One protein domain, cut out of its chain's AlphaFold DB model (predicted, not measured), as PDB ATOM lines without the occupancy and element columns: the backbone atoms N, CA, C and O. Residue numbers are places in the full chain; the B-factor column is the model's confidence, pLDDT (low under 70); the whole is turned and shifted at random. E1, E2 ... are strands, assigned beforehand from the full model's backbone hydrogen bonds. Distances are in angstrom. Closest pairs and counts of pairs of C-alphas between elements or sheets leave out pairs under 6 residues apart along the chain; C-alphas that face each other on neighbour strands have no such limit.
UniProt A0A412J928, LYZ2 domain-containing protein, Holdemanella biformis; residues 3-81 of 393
ATOM      1  N   LYS A   3     -31.171  28.311 -33.063       90.94
ATOM      2  CA  LYS A   3     -31.658  26.931 -32.941       90.94
ATOM      3  C   LYS A   3     -32.169  26.661 -31.522       90.94
ATOM      4  O   LYS A   3     -31.703  27.317 -30.594       90.94
ATOM      5  N   ASN A   4     -33.109  25.727 -31.362       85.69
ATOM      6  CA  ASN A   4     -33.480  25.198 -30.043       85.69
ATOM      7  C   ASN A   4     -32.469  24.136 -29.558       85.69
ATOM      8  O   ASN A   4     -31.505  23.826 -30.260       85.69
ATOM      9  N   GLU A   5     -32.700  23.586 -28.362       86.19
ATOM     10  CA  GLU A   5     -31.856  22.546 -27.748       86.19
ATOM     11  C   GLU A   5     -31.775  21.264 -28.596       86.19
ATOM     12  O   GLU A   5     -30.714  20.649 -28.669       86.19
ATOM     13  N   ASP A   6     -32.837  20.934 -29.337       87.31
ATOM     14  CA  ASP A   6     -32.887  19.793 -30.268       87.31
ATOM     15  C   ASP A   6     -32.209  20.080 -31.624       87.31
ATOM     16  O   ASP A   6     -32.238  19.260 -32.541       87.31
ATOM     17  N   GLY A   7     -31.624  21.269 -31.802       87.00
ATOM     18  CA  GLY A   7     -30.958  21.677 -33.039       87.00
ATOM     19  C   GLY A   7     -31.890  22.175 -34.152       87.00
ATOM     20  O   GLY A   7     -31.392  22.550 -35.223       87.00
ATOM     21  N   LYS A   8     -33.206  22.257 -33.913       88.88
ATOM     22  CA  LYS A   8     -34.193  22.812 -34.851       88.88
ATOM     23  C   LYS A   8     -33.955  24.300 -35.056       88.88
ATOM     24  O   LYS A   8     -33.884  25.069 -34.098       88.88
ATOM     25  N   VAL A   9     -33.876  24.729 -36.313       92.44
ATOM     26  CA  VAL A   9     -33.742  26.145 -36.670       92.44
ATOM     27  C   VAL A   9     -35.058  26.873 -36.405       92.44
ATOM     28  O   VAL A   9     -36.089  26.530 -36.968       92.44
ATOM     29  N   LEU A  10     -35.008  27.909 -35.567       92.38
ATOM     30  CA  LEU A  10     -36.176  28.715 -35.200       92.38
ATOM     31  C   LEU A  10     -36.165  30.106 -35.845       92.38
ATOM     32  O   LEU A  10     -37.211  30.739 -35.972       92.38
ATOM     33  N   ARG A  11     -34.990  30.624 -36.227       94.81
ATOM     34  CA  ARG A  11     -34.868  31.955 -36.842       94.81
ATOM     35  C   ARG A  11     -33.672  32.052 -37.781       94.81
ATOM     36  O   ARG A  11     -32.557  31.630 -37.446       94.81
ATOM     37  N   LEU A  12     -33.903  32.701 -38.918       94.12
ATOM     38  CA  LEU A  12     -32.916  33.002 -39.950       94.12
ATOM     39  C   LEU A  12     -32.818  34.518 -40.177       94.12
ATOM     40  O   LEU A  12     -33.650  35.279 -39.692       94.12
ATOM     41  N   LYS A  13     -31.767  34.958 -40.880       90.19
ATOM     42  CA  LYS A  13     -31.699  36.327 -41.426       90.19
ATOM     43  C   LYS A  13     -32.454  36.393 -42.758       90.19
ATOM     44  O   LYS A  13     -33.207  37.325 -42.992       90.19
ATOM     45  N   SER A  14     -32.247  35.374 -43.583       92.19
ATOM     46  CA  SER A  14     -32.939  35.066 -44.832       92.19
ATOM     47  C   SER A  14     -32.845  33.553 -45.056       92.19
ATOM     48  O   SER A  14     -31.966  32.899 -44.478       92.19
ATOM     49  N   GLY A  15     -33.751  32.987 -45.849       94.69
ATOM     50  CA  GLY A  15     -33.747  31.561 -46.159       94.69
ATOM     51  C   GLY A  15     -35.072  31.066 -46.716       94.69
ATOM     52  O   GLY A  15     -35.939  31.851 -47.096       94.69
ATOM     53  N   ILE A  16     -35.215  29.749 -46.735       97.25
ATOM     54  CA  ILE A  16     -36.355  29.038 -47.305       97.25
ATOM     55  C   ILE A  16     -37.172  28.435 -46.170       97.25
ATOM     56  O   ILE A  16     -36.622  27.948 -45.174       97.25
ATOM     57  N   VAL A  17     -38.486  28.456 -46.338       98.25
ATOM     58  CA  VAL A  17     -39.426  27.699 -45.518       98.25
ATOM     59  C   VAL A  17     -39.791  26.434 -46.288       98.25
ATOM     60  O   VAL A  17     -40.347  26.524 -47.379       98.25
ATOM     61  N   ASN A  18     -39.460  25.269 -45.731       97.81
ATOM     62  CA  ASN A  18     -39.930  23.978 -46.223       97.81
ATOM     63  C   ASN A  18     -41.319  23.702 -45.639       97.81
ATOM     64  O   ASN A  18     -41.478  23.574 -44.420       97.81
ATOM     65  N   LEU A  19     -42.309  23.603 -46.517       97.56
ATOM     66  CA  LEU A  19     -43.695  23.274 -46.199       97.56
ATOM     67  C   LEU A  19     -43.969  21.768 -46.299       97.56
ATOM     68  O   LEU A  19     -44.988  21.310 -45.778       97.56
ATOM     69  N   LYS A  20     -43.086  20.986 -46.937       95.81
ATOM     70  CA  LYS A  20     -43.210  19.526 -47.025       95.81
ATOM     71  C   LYS A  20     -42.697  18.860 -45.750       95.81
ATOM     72  O   LYS A  20     -41.581  18.355 -45.683       95.81
ATOM     73  N   THR A  21     -43.539  18.891 -44.728       96.06
ATOM     74  CA  THR A  21     -43.262  18.347 -43.387       96.06
ATOM     75  C   THR A  21     -44.336  17.367 -42.909       96.06
ATOM     76  O   THR A  21     -44.220  16.807 -41.821       96.06
ATOM     77  N   LYS A  22     -45.395  17.179 -43.705       95.88
ATOM     78  CA  LYS A  22     -46.587  16.392 -43.374       95.88
ATOM     79  C   LYS A  22     -46.966  15.457 -44.520       95.88
ATOM     80  O   LYS A  22     -46.573  15.683 -45.669       95.88
ATOM     81  N   ASP A  23     -47.778  14.450 -44.207       95.19
ATOM     82  CA  ASP A  23     -48.376  13.557 -45.202       95.19
ATOM     83  C   ASP A  23     -49.234  14.325 -46.217       95.19
ATOM     84  O   ASP A  23     -49.795  15.378 -45.912       95.19
ATOM     85  N   VAL A  24     -49.405  13.766 -47.421       93.62
ATOM     86  CA  VAL A  24     -50.198  14.384 -48.505       93.62
ATOM     87  C   VAL A  24     -51.653  14.671 -48.117       93.62
ATOM     88  O   VAL A  24     -52.273  15.562 -48.682       93.62
ATOM     89  N   THR A  25     -52.200  13.978 -47.119       94.25
ATOM     90  CA  THR A  25     -53.568  14.185 -46.616       94.25
ATOM     91  C   THR A  25     -53.682  15.311 -45.582       94.25
ATOM     92  O   THR A  25     -54.784  15.604 -45.119       94.25
ATOM     93  N   GLN A  26     -52.568  15.940 -45.195       96.81
ATOM     94  CA  GLN A  26     -52.511  16.949 -44.143       96.81
ATOM     95  C   GLN A  26     -52.057  18.304 -44.683       96.81
ATOM     96  O   GLN A  26     -51.089  18.412 -45.431       96.81
ATOM     97  N   ASN A  27     -52.717  19.366 -44.221       97.94
ATOM     98  CA  ASN A  27     -52.395  20.730 -44.620       97.94
ATOM     99  C   ASN A  27     -51.578  21.477 -43.554       97.94
ATOM    100  O   ASN A  27     -51.596  21.178 -42.350       97.94
ATOM    101  N   THR A  28     -50.863  22.499 -44.009       98.31
ATOM    102  CA  THR A  28     -50.275  23.543 -43.175       98.31
ATOM    103  C   THR A  28     -51.212  24.741 -43.165       98.31
ATOM    104  O   THR A  28     -51.315  25.482 -44.141       98.31
ATOM    105  N   GLU A  29     -51.893  24.911 -42.035       98.38
ATOM    106  CA  GLU A  29     -52.745  26.064 -41.753       98.38
ATOM    107  C   GLU A  29     -51.899  27.319 -41.508       98.38
ATOM    108  O   GLU A  29     -50.815  27.258 -40.910       98.38
ATOM    109  N   TYR A  30     -52.413  28.471 -41.921       98.50
ATOM    110  CA  TYR A  30     -51.780  29.769 -41.734       98.50
ATOM    111  C   TYR A  30     -52.800  30.877 -41.452       98.50
ATOM    112  O   TYR A  30     -54.007  30.726 -41.641       98.50
ATOM    113  N   THR A  31     -52.296  32.026 -41.006       98.50
ATOM    114  CA  THR A  31     -53.052  33.278 -40.885       98.50
ATOM    115  C   THR A  31     -52.345  34.370 -41.679       98.50
ATOM    116  O   THR A  31     -51.162  34.607 -41.442       98.50
ATOM    117  N   THR A  32     -53.030  35.015 -42.619       97.62
ATOM    118  CA  THR A  32     -52.472  36.093 -43.449       97.62
ATOM    119  C   THR A  32     -52.182  37.349 -42.627       97.62
ATOM    120  O   THR A  32     -52.681  37.517 -41.511       97.62
ATOM    121  N   ASP A  33     -51.429  38.285 -43.203       95.25
ATOM    122  CA  ASP A  33     -51.212  39.612 -42.605       95.25
ATOM    123  C   ASP A  33     -52.506  40.440 -42.449       95.25
ATOM    124  O   ASP A  33     -52.556  41.385 -41.659       95.25
ATOM    125  N   THR A  34     -53.579  40.071 -43.159       91.81
ATOM    126  CA  THR A  34     -54.923  40.661 -43.031       91.81
ATOM    127  C   THR A  34     -55.806  39.946 -42.000       91.81
ATOM    128  O   THR A  34     -56.934  40.377 -41.769       91.81
ATOM    129  N   ASN A  35     -55.276  38.937 -41.295       94.44
ATOM    130  CA  ASN A  35     -55.959  38.076 -40.316       94.44
ATOM    131  C   ASN A  35     -56.980  37.086 -40.900       94.44
ATOM    132  O   ASN A  35     -57.834  36.584 -40.168       94.44
ATOM    133  N   GLU A  36     -56.878  36.761 -42.184       94.88
ATOM    134  CA  GLU A  36     -57.653  35.678 -42.790       94.88
ATOM    135  C   GLU A  36     -56.950  34.340 -42.558       94.88
ATOM    136  O   GLU A  36     -55.722  34.252 -42.543       94.88
ATOM    137  N   THR A  37     -57.719  33.280 -42.338       96.94
ATOM    138  CA  THR A  37     -57.181  31.923 -42.208       96.94
ATOM    139  C   THR A  37     -57.155  31.238 -43.562       96.94
ATOM    140  O   THR A  37     -58.111  31.360 -44.323       96.94
ATOM    141  N   GLY A  38     -56.112  30.464 -43.831       97.06
ATOM    142  CA  GLY A  38     -56.022  29.652 -45.037       97.06
ATOM    143  C   GLY A  38     -55.079  28.476 -44.847       97.06
ATOM    144  O   GLY A  38     -54.535  28.263 -43.763       97.06
ATOM    145  N   TYR A  39     -54.885  27.711 -45.916       98.00
ATOM    146  CA  TYR A  39     -54.107  26.482 -45.874       98.00
ATOM    147  C   TYR A  39     -53.373  26.220 -47.191       98.00
ATOM    148  O   TYR A  39     -53.832  26.595 -48.275       98.00
ATOM    149  N   VAL A  40     -52.221  25.556 -47.076       98.44
ATOM    150  CA  VAL A  40     -51.456  24.987 -48.194       98.44
ATOM    151  C   VAL A  40     -51.037  23.552 -47.887       98.44
ATOM    152  O   VAL A  40     -50.947  23.164 -46.722       98.44
ATOM    153  N   ASN A  41     -50.723  22.772 -48.916       97.75
ATOM    154  CA  ASN A  41     -50.142  21.443 -48.771       97.75
ATOM    155  C   ASN A  41     -48.738  21.390 -49.382       97.75
ATOM    156  O   ASN A  41     -48.559  21.574 -50.588       97.75
ATOM    157  N   GLY A  42     -47.746  21.100 -48.539       96.25
ATOM    158  CA  GLY A  42     -46.338  21.068 -48.929       96.25
ATOM    159  C   GLY A  42     -45.977  19.994 -49.957       96.25
ATOM    160  O   GLY A  42     -44.928  20.088 -50.583       96.25
ATOM    161  N   ASN A  43     -46.835  18.992 -50.168       94.75
ATOM    162  CA  ASN A  43     -46.611  17.967 -51.190       94.75
ATOM    163  C   ASN A  43     -46.892  18.482 -52.611       94.75
ATOM    164  O   ASN A  43     -46.391  17.899 -53.569       94.75
ATOM    165  N   TYR A  44     -47.653  19.572 -52.757       95.19
ATOM    166  CA  TYR A  44     -47.924  20.205 -54.054       95.19
ATOM    167  C   TYR A  44     -47.066  21.449 -54.317       95.19
ATOM    168  O   TYR A  44     -46.929  21.849 -55.470       95.19
ATOM    169  N   GLY A  45     -46.477  22.030 -53.269       95.56
ATOM    170  CA  GLY A  45     -45.520  23.133 -53.336       95.56
ATOM    171  C   GLY A  45     -44.699  23.188 -52.052       95.56
ATOM    172  O   GLY A  45     -45.210  23.584 -51.002       95.56
ATOM    173  N   ALA A  46     -43.448  22.739 -52.124       96.25
ATOM    174  CA  ALA A  46     -42.623  22.477 -50.950       96.25
ATOM    175  C   ALA A  46     -41.911  23.721 -50.414       96.25
ATOM    176  O   ALA A  46     -41.643  23.792 -49.216       96.25
ATOM    177  N   ASP A  47     -41.590  24.690 -51.268       96.62
ATOM    178  CA  ASP A  47     -40.736  25.816 -50.913       96.62
ATOM    179  C   ASP A  47     -41.489  27.150 -50.860       96.62
ATOM    180  O   ASP A  47     -42.359  27.449 -51.675       96.62
ATOM    181  N   ALA A  48     -41.127  27.967 -49.874       98.00
ATOM    182  CA  ALA A  48     -41.656  29.306 -49.669       98.00
ATOM    183  C   ALA A  48     -40.551  30.272 -49.217       98.00
ATOM    184  O   ALA A  48     -39.548  29.874 -48.613       98.00
ATOM    185  N   GLN A  49     -40.750  31.570 -49.455       97.88
ATOM    186  CA  GLN A  49     -39.839  32.603 -48.963       97.88
ATOM    187  C   GLN A  49     -39.940  32.716 -47.443       97.88
ATOM    188  O   GLN A  49     -41.038  32.888 -46.920       97.88
ATOM    189  N   TYR A  50     -38.816  32.731 -46.727       98.31
ATOM    190  CA  TYR A  50     -38.801  33.160 -45.327       98.31
ATOM    191  C   TYR A  50     -38.851  34.686 -45.228       98.31
ATOM    192  O   TYR A  50     -37.979  35.374 -45.761       98.31
ATOM    193  N   LEU A  51     -39.824  35.212 -44.484       97.69
ATOM    194  CA  LEU A  51     -39.979  36.648 -44.225       97.69
ATOM    195  C   LEU A  51     -39.666  37.030 -42.773       97.69
ATOM    196  O   LEU A  51     -39.426  38.199 -42.474       97.69
ATOM    197  N   GLY A  52     -39.663  36.067 -41.850       97.75
ATOM    198  CA  GLY A  52     -39.324  36.317 -40.454       97.75
ATOM    199  C   GLY A  52     -39.836  35.256 -39.490       97.75
ATOM    200  O   GLY A  52     -40.563  34.336 -39.851       97.75
ATOM    201  N   THR A  53     -39.469  35.406 -38.220       98.06
ATOM    202  CA  THR A  53     -40.025  34.623 -37.108       98.06
ATOM    203  C   THR A  53     -40.574  35.598 -36.077       98.06
ATOM    204  O   THR A  53     -39.915  36.592 -35.763       98.06
ATOM    205  N   SER A  54     -41.735  35.293 -35.498       96.75
ATOM    206  CA  SER A  54     -42.351  36.090 -34.437       96.75
ATOM    207  C   SER A  54     -41.388  36.302 -33.267       96.75
ATOM    208  O   SER A  54     -40.471  35.504 -33.035       96.75
ATOM    209  N   PHE A  55     -41.596  37.368 -32.487       92.25
ATOM    210  CA  PHE A  55     -40.711  37.708 -31.367       92.25
ATOM    211  C   PHE A  55     -40.547  36.544 -30.376       92.25
ATOM    212  O   PHE A  55     -39.422  36.203 -30.015       92.25
ATOM    213  N   ASN A  56     -41.655  35.874 -30.038       91.69
ATOM    214  CA  ASN A  56     -41.693  34.707 -29.150       91.69
ATOM    215  C   ASN A  56     -41.186  33.394 -29.784       91.69
ATOM    216  O   ASN A  56     -41.223  32.361 -29.124       91.69
ATOM    217  N   GLY A  57     -40.763  33.407 -31.052       92.44
ATOM    218  CA  GLY A  57     -40.186  32.248 -31.737       92.44
ATOM    219  C   GLY A  57     -41.181  31.160 -32.156       92.44
ATOM    220  O   GLY A  57     -40.747  30.127 -32.652       92.44
ATOM    221  N   LYS A  58     -42.491  31.360 -31.951       95.50
ATOM    222  CA  LYS A  58     -43.516  30.324 -32.173       95.50
ATOM    223  C   LYS A  58     -44.115  30.312 -33.578       95.50
ATOM    224  O   LYS A  58     -44.710  29.311 -33.956       95.50
ATOM    225  N   LYS A  59     -43.999  31.403 -34.338       98.12
ATOM    226  CA  LYS A  59     -44.560  31.505 -35.690       98.12
ATOM    227  C   LYS A  59     -43.520  31.947 -36.708       98.12
ATOM    228  O   LYS A  59     -42.659  32.765 -36.388       98.12
ATOM    229  N   VAL A  60     -43.650  31.452 -37.933       98.56
ATOM    230  CA  VAL A  60     -42.864  31.855 -39.106       98.56
ATOM    231  C   VAL A  60     -43.748  32.624 -40.065       98.56
ATOM    232  O   VAL A  60     -44.848  32.168 -40.363       98.56
ATOM    233  N   HIS A  61     -43.244  33.763 -40.535       98.62
ATOM    234  CA  HIS A  61     -43.812  34.532 -41.630       98.62
ATOM    235  C   HIS A  61     -43.200  34.047 -42.943       98.62
ATOM    236  O   HIS A  61     -41.970  33.981 -43.054       98.62
ATOM    237  N   PHE A  62     -44.034  33.704 -43.916       98.69
ATOM    238  CA  PHE A  62     -43.598  33.175 -45.201       98.69
ATOM    239  C   PHE A  62     -44.416  33.734 -46.364       98.69
ATOM    240  O   PHE A  62     -45.527  34.220 -46.158       98.69
ATOM    241  N   LYS A  63     -43.859  33.641 -47.577       98.62
ATOM    242  CA  LYS A  63     -44.558  33.944 -48.832       98.62
ATOM    243  C   LYS A  63     -44.604  32.727 -49.745       98.62
ATOM    244  O   LYS A  63     -43.554  32.146 -50.019       98.62
ATOM    245  N   ILE A  64     -45.790  32.382 -50.236       98.44
ATOM    246  CA  ILE A  64     -45.998  31.346 -51.256       98.44
ATOM    247  C   ILE A  64     -47.204  31.711 -52.113       98.44
ATOM    248  O   ILE A  64     -48.207  32.154 -51.569       98.44
ATOM    249  N   SER A  65     -47.133  31.510 -53.430       98.00
ATOM    250  CA  SER A  65     -48.267  31.729 -54.344       98.00
ATOM    251  C   SER A  65     -49.018  33.048 -54.065       98.00
ATOM    252  O   SER A  65     -50.229  33.087 -53.863       98.00
ATOM    253  N   GLY A  66     -48.255  34.131 -53.903       97.56
ATOM    254  CA  GLY A  66     -48.771  35.480 -53.667       97.56
ATOM    255  C   GLY A  66     -49.072  35.801 -52.201       97.56
ATOM    256  O   GLY A  66     -48.856  36.942 -51.780       97.56
ATOM    257  N   VAL A  67     -49.513  34.824 -51.400       98.00
ATOM    258  CA  VAL A  67     -49.927  35.062 -50.010       98.00
ATOM    259  C   VAL A  67     -48.726  35.255 -49.087       98.00
ATOM    260  O   VAL A  67     -47.755  34.504 -49.155       98.00
ATOM    261  N   GLN A  68     -48.809  36.250 -48.200       98.12
ATOM    262  CA  GLN A  68     -47.912  36.419 -47.054       98.12
ATOM    263  C   GLN A  68     -48.659  36.037 -45.777       98.12
ATOM    264  O   GLN A  68     -49.749  36.556 -45.507       98.12
ATOM    265  N   ALA A  69     -48.118  35.072 -45.035       98.25
ATOM    266  CA  ALA A  69     -48.843  34.462 -43.933       98.25
ATOM    267  C   ALA A  69     -47.952  33.884 -42.833       98.25
ATOM    268  O   ALA A  69     -46.767  33.602 -43.012       98.25
ATOM    269  N   TRP A  70     -48.564  33.689 -41.670       98.69
ATOM    270  CA  TRP A  70     -47.951  33.172 -40.460       98.69
ATOM    271  C   TRP A  70     -48.442  31.763 -40.153       98.69
ATOM    272  O   TRP A  70     -49.644  31.546 -40.003       98.69
ATOM    273  N   THR A  71     -47.525  30.821 -39.945       98.69
ATOM    274  CA  THR A  71     -47.840  29.470 -39.446       98.69
ATOM    275  C   THR A  71     -47.028  29.135 -38.198       98.69
ATOM    276  O   THR A  71     -46.050  29.818 -37.885       98.69
ATOM    277  N   ASP A  72     -47.451  28.115 -37.452       98.19
ATOM    278  CA  ASP A  72     -46.688  27.585 -36.320       98.19
ATOM    279  C   ASP A  72     -45.332  27.054 -36.805       98.19
ATOM    280  O   ASP A  72     -45.255  26.334 -37.801       98.19
ATOM    281  N   ILE A  73     -44.254  27.382 -36.088       97.25
ATOM    282  CA  ILE A  73     -42.895  26.908 -36.391       97.25
ATOM    283  C   ILE A  73     -42.809  25.372 -36.427       97.25
ATOM    284  O   ILE A  73     -41.883  24.816 -37.006       97.25
ATOM    285  N   ASN A  74     -43.746  24.654 -35.806       96.75
ATOM    286  CA  ASN A  74     -43.824  23.193 -35.821       96.75
ATOM    287  C   ASN A  74     -44.474  22.604 -37.069       96.75
ATOM    288  O   ASN A  74     -44.313  21.413 -37.303       96.75
ATOM    289  N   ASN A  75     -45.126  23.422 -37.894       97.69
ATOM    290  CA  ASN A  75     -45.648  22.983 -39.184       97.69
ATOM    291  C   ASN A  75     -44.608  23.047 -40.309       97.69
ATOM    292  O   ASN A  75     -44.899  22.600 -41.411       97.69
ATOM    293  N   VAL A  76     -43.434  23.638 -40.074       98.12
ATOM    294  CA  VAL A  76     -42.452  23.932 -41.125       98.12
ATOM    295  C   VAL A  76     -41.026  23.683 -40.658       98.12
ATOM    296  O   VAL A  76     -40.738  23.614 -39.460       98.12
ATOM    297  N   GLU A  77     -40.113  23.614 -41.619       97.62
ATOM    298  CA  GLU A  77     -38.674  23.622 -41.368       97.62
ATOM    299  C   GLU A  77     -38.021  24.825 -42.048       97.62
ATOM    300  O   GLU A  77     -38.494  25.319 -43.070       97.62
ATOM    301  N   LEU A  78     -36.931  25.317 -41.462       98.06
ATOM    302  CA  LEU A  78     -36.221  26.500 -41.940       98.06
ATOM    303  C   LEU A  78     -34.820  26.129 -42.411       98.06
ATOM    304  O   LEU A  78     -34.030  25.583 -41.635       98.06
ATOM    305  N   TYR A  79     -34.487  26.524 -43.637       96.50
ATOM    306  CA  TYR A  79     -33.191  26.253 -44.250       96.50
ATOM    307  C   TYR A  79     -32.517  27.546 -44.713       96.50
ATOM    308  O   TYR A  79     -33.148  28.437 -45.281       96.50
ATOM    309  N   LEU A  80     -31.210  27.662 -44.463       94.81
ATOM    310  CA  LEU A  80     -30.395  28.673 -45.138       94.81
ATOM    311  C   LEU A  80     -30.332  28.317 -46.618       94.81
ATOM    312  O   LEU A  80     -30.137  27.150 -46.927       94.81
ATOM    313  N   TYR A  81     -30.452  29.306 -47.500       93.25
ATOM    314  CA  TYR A  81     -30.335  29.072 -48.936       93.25
ATOM    315  C   TYR A  81     -29.051  28.309 -49.295       93.25
ATOM    316  O   TYR A  81     -27.974  28.608 -48.771       93.25
TER     317      TYR A  81
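Overview. This is residues 3 to 81 of the 393 residues of the protein "LYZ2 domain-containing protein" of Holdemanella biformis (UniProt A0A412J928). One antiparallel sheet of seven strands, strongly twisted, curls like part of a small barrel that stays open, with its edge strands E4 and E8 apart. The short strand E1 sits by one end of this curl, near E8 and the last residue of E5, and pairs with no named strand. The printed part has 79 residues with no named helix and eight strands, E1 to E8 in order, and the sheet's order is E4, E3, E7, E6, E5, E2, E8. The class is all strand, though under half of the residues, 37 of 79, are in named elements. The whole is compact and rounded, with a radius of gyration of the C-alphas of 11.6 A and spans of 29 by 28 by 20 A.

Along the chain. Find C-alpha 9 at (-33.742, 26.145, -36.670), where E1 begins; it runs to residue 11. E2 holds residues 16 to 18, E3 residues 28 to 32 over 12.7 A, and E4 residues 37 to 40 over 10.8 A. Look next at C-alpha 47, at (-40.736, 25.816, -50.913): from there E5, the longest strand by residues, runs to residue 53 over 16.4 A. E6, residues 59 to 64, is 15.6 A long, and E7, residues 67 to 72, is 15.9 A. E8, residues 77 to 79, ends at C-alpha 79 at (-33.191, 26.253, -44.250).

Arrangement. Start with E5, E6 and E7, a meander, each strand the antiparallel neighbour of the one before. In the hairpin of E5 and E6 you will find N 61 and O 52 within hydrogen-bond range at 2.8 A; in the hairpin of E6 and E7, N 62 and O 69 at 2.9 A. Beyond E7 comes E3, with N 70 and O 31 at 2.8 A, and then the edge strand E4, which forms a hairpin with E3, N 30 and O 38 being 2.8 A apart. On the other side of the meander, E5 pairs with E2 over residues 47 to 49, with N 17 and O 48 at 2.9 A, and staggered from this with E6 over residues 49 to 53. E2 then pairs with the edge strand E8, at 148 degrees, with N 16 and O 79 at 2.8 A. For E1, the closest C-alphas to E8 are those of Val 9 and Leu 78, 5.8 A apart, and to E5 those of Arg 11 and Thr 53, also 5.8 A.

Size, cuts and confidence. The two C-alphas farthest apart are those of Glu 5 and Gly 66, at 33.5 A. The printed part has no cut and no long link; E2 to E3, with 9 residues between them, is short. The mean pLDDT of the printed part is 95.8, and no printed residue is under 70.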